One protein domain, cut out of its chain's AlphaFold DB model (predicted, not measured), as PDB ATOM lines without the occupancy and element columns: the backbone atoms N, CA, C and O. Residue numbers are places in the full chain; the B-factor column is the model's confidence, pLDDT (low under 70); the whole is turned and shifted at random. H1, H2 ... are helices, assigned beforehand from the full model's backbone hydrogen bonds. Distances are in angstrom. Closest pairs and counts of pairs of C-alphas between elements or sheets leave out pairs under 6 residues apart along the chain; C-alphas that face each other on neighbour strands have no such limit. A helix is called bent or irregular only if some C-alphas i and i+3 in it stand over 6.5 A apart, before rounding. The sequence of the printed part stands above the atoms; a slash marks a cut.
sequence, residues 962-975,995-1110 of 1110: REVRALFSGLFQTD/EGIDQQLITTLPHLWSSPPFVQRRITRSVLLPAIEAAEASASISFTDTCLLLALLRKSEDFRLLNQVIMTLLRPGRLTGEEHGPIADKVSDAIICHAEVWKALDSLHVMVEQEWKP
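AT A GLANCE: This is residues 962 to 975 and 995 to 1110 of the 1110 residues of the protein "Mediator complex subunit 12" of Tilletiaria anomala (strain ATCC 24038 / CBS 436.72 / UBC 951) (UniProt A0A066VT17). Picture four helices, H4, H5, H6 and H7, running up and down nearly side by side in a zigzag row, H4 and H6 in one layer and H5 and H7 in the other. At one end of the row the short helices H1, H2 and H3 gather by H4 and H5, with H2 crossing H5; at the other end H8 and H9 sit by H6 and H7. The printed part has 130 residues with nine named helices, H1 to H9 along the chain, and no named strand: the class is all helix. It is compact, with a radius of gyration of the C-alphas of 14.6 A, and rounded, spanning 41 by 36 by 28 A.

HOW THE PARTS SIT: Begin at H4, residues 1013 to 1034; its residues 1013 to 1020 alone touch H5, residues 1039 to 1052, closest at the C-alphas of Gln 1016 and Ser 1052, 7.2 A apart. The two form a hairpin, opposite ways at a shallow tilt of 25 degrees. H5 also forms a hairpin with H6, residues 1055 to 1065, closest at C-alphas Leu 1049 and Leu 1058, 5.8 A. H7, residues 1074 to 1089, touches H5 at a shallow tilt of 9 degrees, the same way, closest at C-alphas Cys 1043 and Ile 1079, 6.9 A. These four make a bundle, up and down, each running against the one before it. The hub is H5, which also touches H2, residues 997 to 1004, about perpendicular at 87 degrees, closest at C-alphas Asp 998 and Lys 1051, 7.0 A. H3, residues 1006 to 1010, only just touches H1, residues 962 to 967, and touches H4 only at the corner, each with 3 pairs of C-alphas within 8 A. H8, residues 1091 to 1096, and H9, residues 1100 to 1107, only just touch, with 3 such pairs, only at the corner. Every O i to N i+4 pair is within hydrogen-bond range in H1, H2, H3, H5, H6, H8 and H9; H4 has 15 of 18 and H7 10 of 12.

IN THESE COORDINATES: Find C-alpha 1013 at (227.004, 174.614, 330.503); from there H4 runs 30.3 A to C-alpha 1034 at (205.019, 166.089, 311.506). H5 measures 20.2 A, H6 15.0 A and H7 24.5 A; H7 is irregular, with C-alphas 1075 and 1078 7.5 A apart. H9 ends at C-alpha 1107, (225.336, 167.309, 300.355).

THE WHOLE: The farthest C-alphas, Ser 1010 and Pro 1110, are 42.7 A apart. Residues 976 to 994 are not printed, and C-alphas 975 and 995 stand 36.3 A apart across that cut. Of the links printed whole, H6 to H7 is short and the others are tight. Mean pLDDT of the printed part is 70.8; look for values under 70 at, among others, residues 1027 to 1039 and 1068 to 1080.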
ATOM      1  N   ARG A 962     211.525 178.195 329.681       84.25
ATOM      2  CA  ARG A 962     210.427 179.076 329.243       84.25
ATOM      3  C   ARG A 962     210.880 180.067 328.175       84.25
ATOM      4  O   ARG A 962     210.125 180.290 327.240       84.25
ATOM      5  N   GLU A 963     212.097 180.602 328.273       85.12
ATOM      6  CA  GLU A 963     212.680 181.450 327.221       85.12
ATOM      7  C   GLU A 963     212.813 180.681 325.895       85.12
ATOM      8  O   GLU A 963     212.318 181.136 324.869       85.12
ATOM      9  N   VAL A 964     213.381 179.470 325.930       83.12
ATOM     10  CA  VAL A 964     213.554 178.607 324.748       83.12
ATOM     11  C   VAL A 964     212.206 178.207 324.129       83.12
ATOM     12  O   VAL A 964     212.060 178.262 322.912       83.12
ATOM     13  N   ARG A 965     211.195 177.861 324.941       83.25
ATOM     14  CA  ARG A 965     209.845 177.540 324.432       83.25
ATOM     15  C   ARG A 965     209.081 178.750 323.895       83.25
ATOM     16  O   ARG A 965     208.251 178.577 323.014       83.25
ATOM     17  N   ALA A 966     209.343 179.951 324.411       80.25
ATOM     18  CA  ALA A 966     208.771 181.180 323.866       80.25
ATOM     19  C   ALA A 966     209.417 181.562 322.524       80.25
ATOM     20  O   ALA A 966     208.718 182.026 321.628       80.25
ATOM     21  N   LEU A 967     210.729 181.331 322.374       77.75
ATOM     22  CA  LEU A 967     211.459 181.592 321.132       77.75
ATOM     23  C   LEU A 967     211.039 180.623 320.013       77.75
ATOM     24  O   LEU A 967     210.638 181.080 318.950       77.75
ATOM     25  N   PHE A 968     211.016 179.312 320.272       75.25
ATOM     26  CA  PHE A 968     210.554 178.294 319.311       75.25
ATOM     27  C   PHE A 968     209.060 177.959 319.472       75.25
ATOM     28  O   PHE A 968     208.673 176.790 319.523       75.25
ATOM     29  N   SER A 969     208.201 178.971 319.606       71.50
ATOM     30  CA  SER A 969     206.777 178.759 319.930       71.50
ATOM     31  C   SER A 969     206.005 177.924 318.895       71.50
ATOM     32  O   SER A 969     205.044 177.254 319.272       71.50
ATOM     33  N   GLY A 970     206.442 177.892 317.629       65.81
ATOM     34  CA  GLY A 970     205.908 176.993 316.594       65.81
ATOM     35  C   GLY A 970     206.277 175.518 316.807       65.81
ATOM     36  O   GLY A 970     205.428 174.643 316.662       65.81
ATOM     37  N   LEU A 971     207.512 175.236 317.239       68.00
ATOM     38  CA  LEU A 971     208.035 173.877 317.453       68.00
ATOM     39  C   LEU A 971     207.375 173.152 318.643       68.00
ATOM     40  O   LEU A 971     207.377 171.926 318.709       68.00
ATOM     41  N   PHE A 972     206.828 173.904 319.603       68.94
ATOM     42  CA  PHE A 972     206.245 173.378 320.845       68.94
ATOM     43  C   PHE A 972     204.708 173.402 320.882       68.94
ATOM     44  O   PHE A 972     204.126 173.236 321.960       68.94
ATOM     45  N   GLN A 973     204.033 173.606 319.744       61.53
ATOM     46  CA  GLN A 973     202.570 173.628 319.714       61.53
ATOM     47  C   GLN A 973     201.984 172.270 320.122       61.53
ATOM     48  O   GLN A 973     202.204 171.237 319.498       61.53
ATOM     49  N   THR A 974     201.211 172.300 321.204       42.78
ATOM     50  CA  THR A 974     200.330 171.221 321.655       42.78
ATOM     51  C   THR A 974     198.938 171.819 321.812       42.78
ATOM     52  O   THR A 974     198.805 172.998 322.132       42.78
ATOM     53  N   ASP A 975     197.904 171.026 321.543       37.44
ATOM     54  CA  ASP A 975     196.580 171.495 321.090       37.44
ATOM     55  C   ASP A 975     195.722 172.258 322.135       37.44
ATOM     56  O   ASP A 975     194.514 172.434 321.960       37.44
ATOM     57  N   GLU A 995     225.383 189.327 310.241       45.75
ATOM     58  CA  GLU A 995     226.180 190.039 311.236       45.75
ATOM     59  C   GLU A 995     225.355 190.385 312.486       45.75
ATOM     60  O   GLU A 995     224.684 191.412 312.564       45.75
ATOM     61  N   GLY A 996     225.451 189.531 313.511       59.44
ATOM     62  CA  GLY A 996     224.991 189.842 314.871       59.44
ATOM     63  C   GLY A 996     224.037 188.835 315.514       59.44
ATOM     64  O   GLY A 996     223.726 188.996 316.696       59.44
ATOM     65  N   ILE A 997     223.623 187.780 314.799       67.94
ATOM     66  CA  ILE A 997     222.686 186.745 315.291       67.94
ATOM     67  C   ILE A 997     223.123 186.192 316.663       67.94
ATOM     68  O   ILE A 997     222.334 186.149 317.605       67.94
ATOM     69  N   ASP A 998     224.411 185.871 316.815       67.69
ATOM     70  CA  ASP A 998     225.029 185.424 318.072       67.69
ATOM     71  C   ASP A 998     224.801 186.389 319.255       67.69
ATOM     72  O   ASP A 998     224.605 185.945 320.385       67.69
ATOM     73  N   GLN A 999     224.837 187.707 319.023       71.69
ATOM     74  CA  GLN A 999     224.641 188.716 320.073       71.69
ATOM     75  C   GLN A 999     223.152 188.893 320.406       71.69
ATOM     76  O   GLN A 999     222.791 189.058 321.572       71.69
ATOM     77  N   GLN A1000     222.275 188.794 319.404       69.44
ATOM     78  CA  GLN A1000     220.822 188.829 319.594       69.44
ATOM     79  C   GLN A1000     220.311 187.579 320.335       69.44
ATOM     80  O   GLN A1000     219.444 187.679 321.203       69.44
ATOM     81  N   LEU A1001     220.904 186.404 320.092       77.06
ATOM     82  CA  LEU A1001     220.651 185.188 320.878       77.06
ATOM     83  C   LEU A1001     221.062 185.344 322.352       77.06
ATOM     84  O   LEU A1001     220.414 184.777 323.235       77.06
ATOM     85  N   ILE A1002     222.099 186.136 322.642       78.81
ATOM     86  CA  ILE A1002     222.534 186.429 324.017       78.81
ATOM     87  C   ILE A1002     221.549 187.367 324.737       78.81
ATOM     88  O   ILE A1002     221.263 187.156 325.916       78.81
ATOM     89  N   THR A1003     220.981 188.366 324.050       79.12
ATOM     90  CA  THR A1003     220.014 189.306 324.657       79.12
ATOM     91  C   THR A1003     218.585 188.755 324.758       79.12
ATOM     92  O   THR A1003     217.819 189.188 325.627       79.12
ATOM     93  N   THR A1004     218.211 187.790 323.911       78.25
ATOM     94  CA  THR A1004     216.880 187.151 323.919       78.25
ATOM     95  C   THR A1004     216.753 185.997 324.916       78.25
ATOM     96  O   THR A1004     215.687 185.865 325.520       78.25
ATOM     97  N   LEU A1005     217.826 185.225 325.150       83.69
ATOM     98  CA  LEU A1005     217.861 184.061 326.057       83.69
ATOM     99  C   LEU A1005     218.779 184.270 327.293       83.69
ATOM    100  O   LEU A1005     219.663 183.445 327.556       83.69
ATOM    101  N   PRO A1006     218.643 185.370 328.062       82.94
ATOM    102  CA  PRO A1006     219.602 185.722 329.108       82.94
ATOM    103  C   PRO A1006     219.659 184.695 330.247       82.94
ATOM    104  O   PRO A1006     220.730 184.498 330.828       82.94
ATOM    105  N   HIS A1007     218.559 184.008 330.581       83.38
ATOM    106  CA  HIS A1007     218.602 182.977 331.614       83.38
ATOM    107  C   HIS A1007     219.284 181.694 331.132       83.38
ATOM    108  O   HIS A1007     219.983 181.077 331.939       83.38
ATOM    109  N   LEU A1008     219.178 181.338 329.845       83.31
ATOM    110  CA  LEU A1008     219.939 180.225 329.262       83.31
ATOM    111  C   LEU A1008     221.449 180.466 329.396       83.31
ATOM    112  O   LEU A1008     222.134 179.662 330.029       83.31
ATOM    113  N   TRP A1009     221.955 181.593 328.893       82.81
ATOM    114  CA  TRP A1009     223.395 181.888 328.913       82.81
ATOM    115  C   TRP A1009     223.946 182.172 330.318       82.81
ATOM    116  O   TRP A1009     225.120 181.920 330.574       82.81
ATOM    117  N   SER A1010     223.104 182.616 331.261       80.06
ATOM    118  CA  SER A1010     223.481 182.718 332.683       80.06
ATOM    119  C   SER A1010     223.552 181.368 333.418       80.06
ATOM    120  O   SER A1010     224.085 181.303 334.528       80.06
ATOM    121  N   SER A1011     222.991 180.298 332.843       79.00
ATOM    122  CA  SER A1011     222.972 178.965 333.457       79.00
ATOM    123  C   SER A1011     224.267 178.184 333.162       79.00
ATOM    124  O   SER A1011     224.929 178.462 332.160       79.00
ATOM    125  N   PRO A1012     224.662 177.199 333.997       75.44
ATOM    126  CA  PRO A1012     225.870 176.405 333.764       75.44
ATOM    127  C   PRO A1012     225.825 175.661 332.416       75.44
ATOM    128  O   PRO A1012     224.739 175.232 332.022       75.44
ATOM    129  N   PRO A1013     226.970 175.371 331.763       72.25
ATOM    130  CA  PRO A1013     227.004 174.614 330.503       72.25
ATOM    131  C   PRO A1013     226.255 173.272 330.561       72.25
ATOM    132  O   PRO A1013     225.609 172.878 329.593       72.25
ATOM    133  N   PHE A1014     226.247 172.611 331.726       73.81
ATOM    134  CA  PHE A1014     225.411 171.435 331.982       73.81
ATOM    135  C   PHE A1014     223.914 171.703 331.778       73.81
ATOM    136  O   PHE A1014     223.238 170.895 331.152       73.81
ATOM    137  N   VAL A1015     223.389 172.808 332.312       74.31
ATOM    138  CA  VAL A1015     221.965 173.166 332.223       74.31
ATOM    139  C   VAL A1015     221.618 173.583 330.794       74.31
ATOM    140  O   VAL A1015     220.603 173.131 330.273       74.31
ATOM    141  N   GLN A1016     222.499 174.330 330.121       80.12
ATOM    142  CA  GLN A1016     222.355 174.665 328.699       80.12
ATOM    143  C   GLN A1016     222.238 173.394 327.835       80.12
ATOM    144  O   GLN A1016     221.220 173.189 327.170       80.12
ATOM    145  N   ARG A1017     223.223 172.485 327.927       74.25
ATOM    146  CA  ARG A1017     223.257 171.211 327.178       74.25
ATOM    147  C   ARG A1017     222.176 170.218 327.621       74.25
ATOM    148  O   ARG A1017     221.763 169.357 326.850       74.25
ATOM    149  N   ARG A1018     221.672 170.328 328.855       74.81
ATOM    150  CA  ARG A1018     220.503 169.569 329.322       74.81
ATOM    151  C   ARG A1018     219.225 170.067 328.654       74.81
ATOM    152  O   ARG A1018     218.449 169.238 328.197       74.81
ATOM    153  N   ILE A1019     219.013 171.379 328.553       76.62
ATOM    154  CA  ILE A1019     217.819 171.950 327.911       76.62
ATOM    155  C   ILE A1019     217.801 171.630 326.410       76.62
ATOM    156  O   ILE A1019     216.765 171.195 325.907       76.62
ATOM    157  N   THR A1020     218.929 171.746 325.697       73.19
ATOM    158  CA  THR A1020     218.991 171.337 324.279       73.19
ATOM    159  C   THR A1020     218.653 169.850 324.116       73.19
ATOM    160  O   THR A1020     217.755 169.503 323.349       73.19
ATOM    161  N   ARG A1021     219.279 168.963 324.900       72.62
ATOM    162  CA  ARG A1021     219.104 167.503 324.778       72.62
ATOM    163  C   ARG A1021     217.794 166.950 325.347       72.62
ATOM    164  O   ARG A1021     217.368 165.893 324.896       72.62
ATOM    165  N   SER A1022     217.151 167.601 326.321       73.31
ATOM    166  CA  SER A1022     215.906 167.099 326.936       73.31
ATOM    167  C   SER A1022     214.652 167.914 326.616       73.31
ATOM    168  O   SER A1022     213.566 167.500 327.018       73.31
ATOM    169  N   VAL A1023     214.773 169.070 325.955       73.19
ATOM    170  CA  VAL A1023     213.623 169.900 325.554       73.19
ATOM    171  C   VAL A1023     213.593 170.144 324.048       73.19
ATOM    172  O   VAL A1023     212.531 169.970 323.463       73.19
ATOM    173  N   LEU A1024     214.717 170.500 323.413       72.50
ATOM    174  CA  LEU A1024     214.741 170.714 321.958       72.50
ATOM    175  C   LEU A1024     214.790 169.393 321.182       72.50
ATOM    176  O   LEU A1024     213.957 169.209 320.303       72.50
ATOM    177  N   LEU A1025     215.679 168.450 321.523       72.81
ATOM    178  CA  LEU A1025     215.819 167.201 320.754       72.81
ATOM    179  C   LEU A1025     214.499 166.417 320.577       72.81
ATOM    180  O   LEU A1025     214.166 166.120 319.433       72.81
ATOM    181  N   PRO A1026     213.680 166.162 321.622       73.19
ATOM    182  CA  PRO A1026     212.421 165.433 321.438       73.19
ATOM    183  C   PRO A1026     211.364 166.225 320.652       73.19
ATOM    184  O   PRO A1026     210.474 165.630 320.053       73.19
ATOM    185  N   ALA A1027     211.441 167.562 320.653       68.25
ATOM    186  CA  ALA A1027     210.551 168.418 319.870       68.25
ATOM    187  C   ALA A1027     210.969 168.475 318.393       68.25
ATOM    188  O   ALA A1027     210.109 168.481 317.519       68.25
ATOM    189  N   ILE A1028     212.276 168.432 318.110       68.06
ATOM    190  CA  ILE A1028     212.819 168.253 316.758       68.06
ATOM    191  C   ILE A1028     212.414 166.878 316.219       68.06
ATOM    192  O   ILE A1028     211.863 166.807 315.131       68.06
ATOM    193  N   GLU A1029     212.588 165.799 316.990       68.38
ATOM    194  CA  GLU A1029     212.185 164.442 316.584       68.38
ATOM    195  C   GLU A1029     210.662 164.325 316.350       68.38
ATOM    196  O   GLU A1029     210.229 163.663 315.404       68.38
ATOM    197  N   ALA A1030     209.836 165.014 317.149       67.69
ATOM    198  CA  ALA A1030     208.390 165.095 316.929       67.69
ATOM    199  C   ALA A1030     208.026 165.913 315.672       67.69
ATOM    200  O   ALA A1030     207.237 165.458 314.845       67.69
ATOM    201  N   ALA A1031     208.626 167.091 315.481       62.72
ATOM    202  CA  ALA A1031     208.370 167.936 314.315       62.72
ATOM    203  C   ALA A1031     208.975 167.367 313.012       62.72
ATOM    204  O   ALA A1031     208.436 167.602 311.930       62.72
ATOM    205  N   GLU A1032     210.034 166.551 313.094       59.72
ATOM    206  CA  GLU A1032     210.539 165.736 311.983       59.72
ATOM    207  C   GLU A1032     209.466 164.762 311.485       59.72
ATOM    208  O   GLU A1032     209.306 164.627 310.267       59.72
ATOM    209  N   ALA A1033     208.712 164.136 312.396       60.00
ATOM    210  CA  ALA A1033     207.602 163.240 312.068       60.00
ATOM    211  C   ALA A1033     206.352 163.980 311.548       60.00
ATOM    212  O   ALA A1033     205.612 163.419 310.741       60.00
ATOM    213  N   SER A1034     206.137 165.235 311.959       56.25
ATOM    214  CA  SER A1034     205.019 166.089 311.506       56.25
ATOM    215  C   SER A1034     205.326 166.959 310.276       56.25
ATOM    216  O   SER A1034     204.419 167.601 309.753       56.25
ATOM    217  N   ALA A1035     206.575 166.970 309.797       54.88
ATOM    218  CA  ALA A1035     207.044 167.709 308.615       54.88
ATOM    219  C   ALA A1035     206.812 169.242 308.644       54.88
ATOM    220  O   ALA A1035     206.697 169.869 307.594       54.88
ATOM    221  N   SER A1036     206.774 169.855 309.833       54.75
ATOM    222  CA  SER A1036     206.288 171.231 310.042       54.75
ATOM    223  C   SER A1036     207.284 172.158 310.765       54.75
ATOM    224  O   SER A1036     206.890 172.927 311.641       54.75
ATOM    225  N   ILE A1037     208.581 172.077 310.443       66.25
ATOM    226  CA  ILE A1037     209.611 172.976 311.001       66.25
ATOM    227  C   ILE A1037     209.774 174.193 310.078       66.25
ATOM    228  O   ILE A1037     209.958 174.034 308.874       66.25
ATOM    229  N   SER A1038     209.719 175.406 310.637       69.00
ATOM    230  CA  SER A1038     209.900 176.651 309.879       69.00
ATOM    231  C   SER A1038     211.353 176.864 309.432       69.00
ATOM    232  O   SER A1038     212.299 176.466 310.122       69.00
ATOM    233  N   PHE A1039     211.538 177.581 308.318       68.38
ATOM    234  CA  PHE A1039     212.837 178.107 307.881       68.38
ATOM    235  C   PHE A1039     213.550 178.852 309.024       68.38
ATOM    236  O   PHE A1039     214.660 178.495 309.419       68.38
ATOM    237  N   THR A1040     212.865 179.835 309.615       70.44
ATOM    238  CA  THR A1040     213.419 180.710 310.657       70.44
ATOM    239  C   THR A1040     213.794 179.931 311.916       70.44
ATOM    240  O   THR A1040     214.863 180.165 312.481       70.44
ATOM    241  N   ASP A1041     212.964 178.962 312.319       73.75
ATOM    242  CA  ASP A1041     213.241 178.077 313.459       73.75
ATOM    243  C   ASP A1041     214.473 177.197 313.201       73.75
ATOM    244  O   ASP A1041     215.284 176.992 314.102       73.75
ATOM    245  N   THR A1042     214.660 176.721 311.966       74.81
ATOM    246  CA  THR A1042     215.820 175.901 311.576       74.81
ATOM    247  C   THR A1042     217.121 176.703 311.660       74.81
ATOM    248  O   THR A1042     218.086 176.257 312.283       74.81
ATOM    249  N   CYS A1043     217.149 177.921 311.109       73.19
ATOM    250  CA  CYS A1043     218.320 178.800 311.187       73.19
ATOM    251  C   CYS A1043     218.628 179.236 312.634       73.19
ATOM    252  O   CYS A1043     219.789 179.211 313.049       73.19
ATOM    253  N   LEU A1044     217.600 179.563 313.429       76.31
ATOM    254  CA  LEU A1044     217.737 179.873 314.858       76.31
ATOM    255  C   LEU A1044     218.282 178.689 315.666       76.31
ATOM    256  O   LEU A1044     219.136 178.879 316.534       76.31
ATOM    257  N   LEU A1045     217.820 177.471 315.374       78.88
ATOM    258  CA  LEU A1045     218.299 176.248 316.011       78.88
ATOM    259  C   LEU A1045     219.778 175.998 315.692       78.88
ATOM    260  O   LEU A1045     220.565 175.794 316.615       78.88
ATOM    261  N   LEU A1046     220.178 176.068 314.417       78.31
ATOM    262  CA  LEU A1046     221.578 175.903 314.008       78.31
ATOM    263  C   LEU A1046     222.490 176.942 314.688       78.31
ATOM    264  O   LEU A1046     223.532 176.575 315.236       78.31
ATOM    265  N   ALA A1047     222.075 178.213 314.740       79.12
ATOM    266  CA  ALA A1047     222.823 179.278 315.408       79.12
ATOM    267  C   ALA A1047     222.938 179.069 316.933       79.12
ATOM    268  O   ALA A1047     224.028 179.203 317.495       79.12
ATOM    269  N   LEU A1048     221.852 178.674 317.613       83.00
ATOM    270  CA  LEU A1048     221.854 178.371 319.050       83.00
ATOM    271  C   LEU A1048     222.752 177.170 319.376       83.00
ATOM    272  O   LEU A1048     223.525 177.210 320.337       83.00
ATOM    273  N   LEU A1049     222.685 176.108 318.571       79.56
ATOM    274  CA  LEU A1049     223.494 174.909 318.773       79.56
ATOM    275  C   LEU A1049     224.978 175.181 318.524       79.56
ATOM    276  O   LEU A1049     225.789 174.830 319.383       79.56
ATOM    277  N   ARG A1050     225.319 175.909 317.450       79.25
ATOM    278  CA  ARG A1050     226.670 176.443 317.208       79.25
ATOM    279  C   ARG A1050     227.178 177.217 318.427       79.25
ATOM    280  O   ARG A1050     228.293 176.985 318.881       79.25
ATOM    281  N   LYS A1051     226.341 178.089 319.002       78.06
ATOM    282  CA  LYS A1051     226.710 178.940 320.144       78.06
ATOM    283  C   LYS A1051     226.821 178.208 321.489       78.06
ATOM    284  O   LYS A1051     227.503 178.702 322.379       78.06
ATOM    285  N   SER A1052     226.190 177.042 321.641       74.25
ATOM    286  CA  SER A1052     226.289 176.200 322.853       74.25
ATOM    287  C   SER A1052     227.431 175.166 322.813       74.25
ATOM    288  O   SER A1052     227.650 174.433 323.789       74.25
ATOM    289  N   GLU A1053     228.158 175.103 321.689       75.94
ATOM    290  CA  GLU A1053     229.250 174.157 321.414       75.94
ATOM    291  C   GLU A1053     228.844 172.675 321.567       75.94
ATOM    292  O   GLU A1053     229.686 171.798 321.763       75.94
ATOM    293  N   ASP A1054     227.547 172.355 321.469       76.31
ATOM    294  CA  ASP A1054     227.058 170.970 321.452       76.31
ATOM    295  C   ASP A1054     227.184 170.370 320.044       76.31
ATOM    296  O   ASP A1054     226.200 170.062 319.368       76.31
ATOM    297  N   PHE A1055     228.430 170.216 319.586       80.38
ATOM    298  CA  PHE A1055     228.731 169.718 318.244       80.38
ATOM    299  C   PHE A1055     228.129 168.331 317.983       80.38
ATOM    300  O   PHE A1055     227.699 168.055 316.869       80.38
ATOM    301  N   ARG A1056     227.999 167.462 318.998       77.44
ATOM    302  CA  ARG A1056     227.364 166.144 318.815       77.44
ATOM    303  C   ARG A1056     225.874 166.245 318.477       77.44
ATOM    304  O   ARG A1056     225.427 165.494 317.612       77.44
ATOM    305  N   LEU A1057     225.125 167.160 319.099       76.44
ATOM    306  CA  LEU A1057     223.715 167.371 318.754       76.44
ATOM    307  C   LEU A1057     223.559 168.188 317.461       76.44
ATOM    308  O   LEU A1057     222.702 167.862 316.645       76.44
ATOM    309  N   LEU A1058     224.429 169.175 317.215       82.75
ATOM    310  CA  LEU A1058     224.471 169.903 315.939       82.75
ATOM    311  C   LEU A1058     224.735 168.957 314.751       82.75
ATOM    312  O   LEU A1058     224.052 169.054 313.737       82.75
ATOM    313  N   ASN A1059     225.638 167.981 314.901       82.94
ATOM    314  CA  ASN A1059     225.852 166.917 313.917       82.94
ATOM    315  C   ASN A1059     224.580 166.088 313.685       82.94
ATOM    316  O   ASN A1059     224.240 165.814 312.541       82.94
ATOM    317  N   GLN A1060     223.856 165.710 314.748       80.25
ATOM    318  CA  GLN A1060     222.594 164.970 314.613       80.25
ATOM    319  C   GLN A1060     221.555 165.778 313.819       80.25
ATOM    320  O   GLN A1060     220.965 165.230 312.895       80.25
ATOM    321  N   VAL A1061     221.390 167.073 314.113       77.94
ATOM    322  CA  VAL A1061     220.457 167.965 313.396       77.94
ATOM    323  C   VAL A1061     220.868 168.170 311.934       77.94
ATOM    324  O   VAL A1061     220.030 168.070 311.043       77.94
ATOM    325  N   ILE A1062     222.155 168.388 311.640       79.94
ATOM    326  CA  ILE A1062     222.618 168.507 310.246       79.94
ATOM    327  C   ILE A1062     222.405 167.182 309.487       79.94
ATOM    328  O   ILE A1062     221.944 167.195 308.349       79.94
ATOM    329  N   MET A1063     222.642 166.030 310.121       76.88
ATOM    330  CA  MET A1063     222.406 164.706 309.523       76.88
ATOM    331  C   MET A1063     220.926 164.374 309.286       76.88
ATOM    332  O   MET A1063     220.629 163.542 308.428       76.88
ATOM    333  N   THR A1064     219.983 164.974 310.024       76.12
ATOM    334  CA  THR A1064     218.552 164.811 309.720       76.12
ATOM    335  C   THR A1064     218.060 165.784 308.649       76.12
ATOM    336  O   THR A1064     217.192 165.402 307.861       76.12
ATOM    337  N   LEU A1065     218.671 166.971 308.538       73.31
ATOM    338  CA  LEU A1065     218.430 167.941 307.460       73.31
ATOM    339  C   LEU A1065     218.997 167.490 306.100       73.31
ATOM    340  O   LEU A1065     218.301 167.604 305.094       73.31
ATOM    341  N   LEU A1066     220.215 166.930 306.059       71.50
ATOM    342  CA  LEU A1066     220.873 166.443 304.830       71.50
ATOM    343  C   LEU A1066     220.263 165.149 304.253       71.50
ATOM    344  O   LEU A1066     220.671 164.688 303.188       71.50
ATOM    345  N   ARG A1067     219.283 164.547 304.936       71.31
ATOM    346  CA  ARG A1067     218.638 163.301 304.504       71.31
ATOM    347  C   ARG A1067     217.935 163.514 303.144       71.31
ATOM    348  O   ARG A1067     217.130 164.441 303.027       71.31
ATOM    349  N   PRO A1068     218.177 162.667 302.122       58.69
ATOM    350  CA  PRO A1068     217.704 162.918 300.757       58.69
ATOM    351  C   PRO A1068     216.178 163.067 300.678       58.69
ATOM    352  O   PRO A1068     215.433 162.303 301.294       58.69
ATOM    353  N   GLY A1069     215.723 164.064 299.910       55.91
ATOM    354  CA  GLY A1069     214.309 164.437 299.774       55.91
ATOM    355  C   GLY A1069     213.779 165.457 300.796       55.91
ATOM    356  O   GLY A1069     212.576 165.698 300.813       55.91
ATOM    357  N   ARG A1070     214.631 166.054 301.651       60.25
ATOM    358  CA  ARG A1070     214.242 167.138 302.588       60.25
ATOM    359  C   ARG A1070     214.558 168.561 302.111       60.25
ATOM    360  O   ARG A1070     213.873 169.478 302.542       60.25
ATOM    361  N   LEU A1071     215.560 168.751 301.248       58.12
ATOM    362  CA  LEU A1071     216.031 170.072 300.782       58.12
ATOM    363  C   LEU A1071     215.655 170.378 299.315       58.12
ATOM    364  O   LEU A1071     216.172 171.310 298.708       58.12
ATOM    365  N   THR A1072     214.760 169.589 298.716       50.31
ATOM    366  CA  THR A1072     214.419 169.661 297.286       50.31
ATOM    367  C   THR A1072     213.319 170.693 296.999       50.31
ATOM    368  O   THR A1072     212.158 170.328 296.817       50.31
ATOM    369  N   GLY A1073     213.678 171.979 296.952       53.28
ATOM    370  CA  GLY A1073     212.770 173.081 296.599       53.28
ATOM    371  C   GLY A1073     213.455 174.453 296.625       53.28
ATOM    372  O   GLY A1073     214.437 174.635 297.342       53.28
ATOM    373  N   GLU A1074     212.946 175.426 295.858       50.28
ATOM    374  CA  GLU A1074     213.573 176.760 295.720       50.28
ATOM    375  C   GLU A1074     213.656 177.540 297.049       50.28
ATOM    376  O   GLU A1074     214.565 178.345 297.234       50.28
ATOM    377  N   GLU A1075     212.769 177.256 298.009       53.97
ATOM    378  CA  GLU A1075     212.752 177.891 299.337       53.97
ATOM    379  C   GLU A1075     213.856 177.377 300.290       53.97
ATOM    380  O   GLU A1075     214.108 177.987 301.329       53.97
ATOM    381  N   HIS A1076     214.545 176.275 299.962       59.94
ATOM    382  CA  HIS A1076     215.518 175.635 300.863       59.94
ATOM    383  C   HIS A1076     216.975 176.086 300.676       59.94
ATOM    384  O   HIS A1076     217.805 175.786 301.536       59.94
ATOM    385  N   GLY A1077     217.286 176.845 299.616       64.88
ATOM    386  CA  GLY A1077     218.628 177.391 299.349       64.88
ATOM    387  C   GLY A1077     219.317 178.027 300.572       64.88
ATOM    388  O   GLY A1077     220.374 177.542 300.969       64.88
ATOM    389  N   PRO A1078     218.705 179.012 301.262       64.81
ATOM    390  CA  PRO A1078     219.328 179.642 302.429       64.81
ATOM    391  C   PRO A1078     219.448 178.733 303.669       64.81
ATOM    392  O   PRO A1078     220.190 179.069 304.592       64.81
ATOM    393  N   ILE A1079     218.763 177.577 303.723       68.44
ATOM    394  CA  ILE A1079     219.049 176.547 304.743       68.44
ATOM    395  C   ILE A1079     220.332 175.809 304.368       68.44
ATOM    396  O   ILE A1079     221.185 175.615 305.232       68.44
ATOM    397  N   ALA A1080     220.476 175.425 303.095       69.56
ATOM    398  CA  ALA A1080     221.686 174.783 302.592       69.56
ATOM    399  C   ALA A1080     222.908 175.680 302.831       69.56
ATOM    400  O   ALA A1080     223.834 175.230 303.492       69.56
ATOM    401  N   ASP A1081     222.854 176.966 302.460       71.69
ATOM    402  CA  ASP A1081     223.938 177.931 302.710       71.69
ATOM    403  C   ASP A1081     224.372 177.953 304.192       71.69
ATOM    404  O   ASP A1081     225.560 177.860 304.505       71.69
ATOM    405  N   LYS A1082     223.413 177.998 305.134       72.12
ATOM    406  CA  LYS A1082     223.706 178.009 306.582       72.12
ATOM    407  C   LYS A1082     224.173 176.658 307.134       72.12
ATOM    408  O   LYS A1082     224.875 176.628 308.149       72.12
ATOM    409  N   VAL A1083     223.812 175.549 306.490       76.38
ATOM    410  CA  VAL A1083     224.346 174.216 306.796       76.38
ATOM    411  C   VAL A1083     225.777 174.086 306.270       76.38
ATOM    412  O   VAL A1083     226.651 173.687 307.039       76.38
ATOM    413  N   SER A1084     226.051 174.504 305.033       73.75
ATOM    414  CA  SER A1084     227.394 174.527 304.447       73.75
ATOM    415  C   SER A1084     228.336 175.448 305.235       73.75
ATOM    416  O   SER A1084     229.453 175.037 305.543       73.75
ATOM    417  N   ASP A1085     227.884 176.627 305.680       74.62
ATOM    418  CA  ASP A1085     228.620 177.487 306.626       74.62
ATOM    419  C   ASP A1085     229.009 176.726 307.904       74.62
ATOM    420  O   ASP A1085     230.168 176.736 308.322       74.62
ATOM    421  N   ALA A1086     228.053 176.036 308.538       75.75
ATOM    422  CA  ALA A1086     228.297 175.274 309.763       75.75
ATOM    423  C   ALA A1086     229.214 174.055 309.536       75.75
ATOM    424  O   ALA A1086     229.978 173.680 310.433       75.75
ATOM    425  N   ILE A1087     229.179 173.455 308.342       79.31
ATOM    426  CA  ILE A1087     230.102 172.400 307.912       79.31
ATOM    427  C   ILE A1087     231.514 172.973 307.740       79.31
ATOM    428  O   ILE A1087     232.457 172.433 308.317       79.31
ATOM    429  N   ILE A1088     231.667 174.092 307.030       76.75
ATOM    430  CA  ILE A1088     232.959 174.726 306.731       76.75
ATOM    431  C   ILE A1088     233.615 175.289 308.001       76.75
ATOM    432  O   ILE A1088     234.775 174.981 308.279       76.75
ATOM    433  N   CYS A1089     232.888 176.062 308.816       73.06
ATOM    434  CA  CYS A1089     233.419 176.695 310.032       73.06
ATOM    435  C   CYS A1089     233.882 175.698 311.107       73.06
ATOM    436  O   CYS A1089     234.693 176.060 311.961       73.06
ATOM    437  N   HIS A1090     233.380 174.460 311.086       74.62
ATOM    438  CA  HIS A1090     233.678 173.438 312.096       74.62
ATOM    439  C   HIS A1090     234.154 172.107 311.493       74.62
ATOM    440  O   HIS A1090     234.110 171.073 312.162       74.62
ATOM    441  N   ALA A1091     234.676 172.129 310.261       72.31
ATOM    442  CA  ALA A1091     235.090 170.941 309.513       72.31
ATOM    443  C   ALA A1091     236.084 170.036 310.272       72.31
ATOM    444  O   ALA A1091     236.018 168.814 310.147       72.31
ATOM    445  N   GLU A1092     236.962 170.594 311.115       70.44
ATOM    446  CA  GLU A1092     237.857 169.801 311.972       70.44
ATOM    447  C   GLU A1092     237.099 168.988 313.028       70.44
ATOM    448  O   GLU A1092     237.466 167.849 313.317       70.44
ATOM    449  N   VAL A1093     236.029 169.553 313.594       76.38
ATOM    450  CA  VAL A1093     235.181 168.887 314.588       76.38
ATOM    451  C   VAL A1093     234.382 167.769 313.919       76.38
ATOM    452  O   VAL A1093     234.331 166.659 314.439       76.38
ATOM    453  N   TRP A1094     233.845 168.012 312.721       79.19
ATOM    454  CA  TRP A1094     233.163 166.994 311.907       79.19
ATOM    455  C   TRP A1094     234.102 165.874 311.456       79.19
ATOM    456  O   TRP A1094     233.716 164.707 311.404       79.19
ATOM    457  N   LYS A1095     235.367 166.203 311.184       73.88
ATOM    458  CA  LYS A1095     236.420 165.228 310.892       73.88
ATOM    459  C   LYS A1095     236.826 164.418 312.130       73.88
ATOM    460  O   LYS A1095     237.083 163.224 312.007       73.88
ATOM    461  N   ALA A1096     236.853 165.032 313.313       72.31
ATOM    462  CA  ALA A1096     237.095 164.341 314.579       72.31
ATOM    463  C   ALA A1096     235.903 163.467 315.015       72.31
ATOM    464  O   ALA A1096     236.096 162.403 315.588       72.31
ATOM    465  N   LEU A1097     234.666 163.855 314.703       73.25
ATOM    466  CA  LEU A1097     233.473 163.034 314.945       73.25
ATOM    467  C   LEU A1097     233.251 161.940 313.877       73.25
ATOM    468  O   LEU A1097     232.254 161.226 313.953       73.25
ATOM    469  N   ASP A1098     234.164 161.819 312.903       73.81
ATOM    470  CA  ASP A1098     234.080 160.969 311.702       73.81
ATOM    471  C   ASP A1098     232.743 161.100 310.942       73.81
ATOM    472  O   ASP A1098     232.231 160.151 310.351       73.81
ATOM    473  N   SER A1099     232.159 162.301 310.973       77.31
ATOM    474  CA  SER A1099     230.878 162.617 310.344       77.31
ATOM    475  C   SER A1099     231.031 163.375 309.026       77.31
ATOM    476  O   SER A1099     230.196 163.208 308.138       77.31
ATOM    477  N   LEU A1100     232.119 164.139 308.855       77.06
ATOM    478  CA  LEU A1100     232.359 164.991 307.680       77.06
ATOM    479  C   LEU A1100     232.224 164.235 306.349       77.06
ATOM    480  O   LEU A1100     231.664 164.772 305.398       77.06
ATOM    481  N   HIS A1101     232.701 162.986 306.282       72.69
ATOM    482  CA  HIS A1101     232.629 162.193 305.055       72.69
ATOM    483  C   HIS A1101     231.175 161.865 304.668       72.69
ATOM    484  O   HIS A1101     230.819 161.966 303.499       72.69
ATOM    485  N   VAL A1102     230.316 161.567 305.651       75.88
ATOM    486  CA  VAL A1102     228.883 161.302 305.445       75.88
ATOM    487  C   VAL A1102     228.110 162.585 305.117       75.88
ATOM    488  O   VAL A1102     227.188 162.530 304.307       75.88
ATOM    489  N   MET A1103     228.494 163.728 305.704       76.75
ATOM    490  CA  MET A1103     227.889 165.039 305.407       76.75
ATOM    491  C   MET A1103     228.110 165.400 303.934       76.75
ATOM    492  O   MET A1103     227.145 165.561 303.191       76.75
ATOM    493  N   VAL A1104     229.372 165.406 303.489       71.44
ATOM    494  CA  VAL A1104     229.742 165.727 302.100       71.44
ATOM    495  C   VAL A1104     229.138 164.720 301.112       71.44
ATOM    496  O   VAL A1104     228.640 165.113 300.063       71.44
ATOM    497  N   GLU A1105     229.099 163.426 301.445       67.50
ATOM    498  CA  GLU A1105     228.468 162.413 300.587       67.50
ATOM    499  C   GLU A1105     226.942 162.535 300.438       67.50
ATOM    500  O   GLU A1105     226.390 161.895 299.537       67.50
ATOM    501  N   GLN A1106     226.254 163.285 301.303       63.66
ATOM    502  CA  GLN A1106     224.818 163.565 301.180       63.66
ATOM    503  C   GLN A1106     224.565 164.950 300.570       63.66
ATOM    504  O   GLN A1106     223.698 165.076 299.714       63.66
ATOM    505  N   GLU A1107     225.382 165.949 300.913       54.69
ATOM    506  CA  GLU A1107     225.336 167.309 300.355       54.69
ATOM    507  C   GLU A1107     225.649 167.353 298.841       54.69
ATOM    508  O   GLU A1107     225.132 168.208 298.128       54.69
ATOM    509  N   TRP A1108     226.451 166.412 298.321       45.22
ATOM    510  CA  TRP A1108     226.829 166.325 296.895       45.22
ATOM    511  C   TRP A1108     226.031 165.314 296.045       45.22
ATOM    512  O   TRP A1108     226.426 165.025 294.912       45.22
ATOM    513  N   LYS A1109     224.915 164.763 296.545       34.56
ATOM    514  CA  LYS A1109     224.021 163.897 295.750       34.56
ATOM    515  C   LYS A1109     222.746 164.671 295.354       34.56
ATOM    516  O   LYS A1109     221.952 164.955 296.248       34.56
ATOM    517  N   PRO A1110     222.561 165.022 294.061       32.38
ATOM    518  CA  PRO A1110     221.357 165.700 293.569       32.38
ATOM    519  C   PRO A1110     220.138 164.765 293.486       32.38
ATOM    520  O   PRO A1110     220.341 163.535 293.350       32.38
TER     521      PRO A1110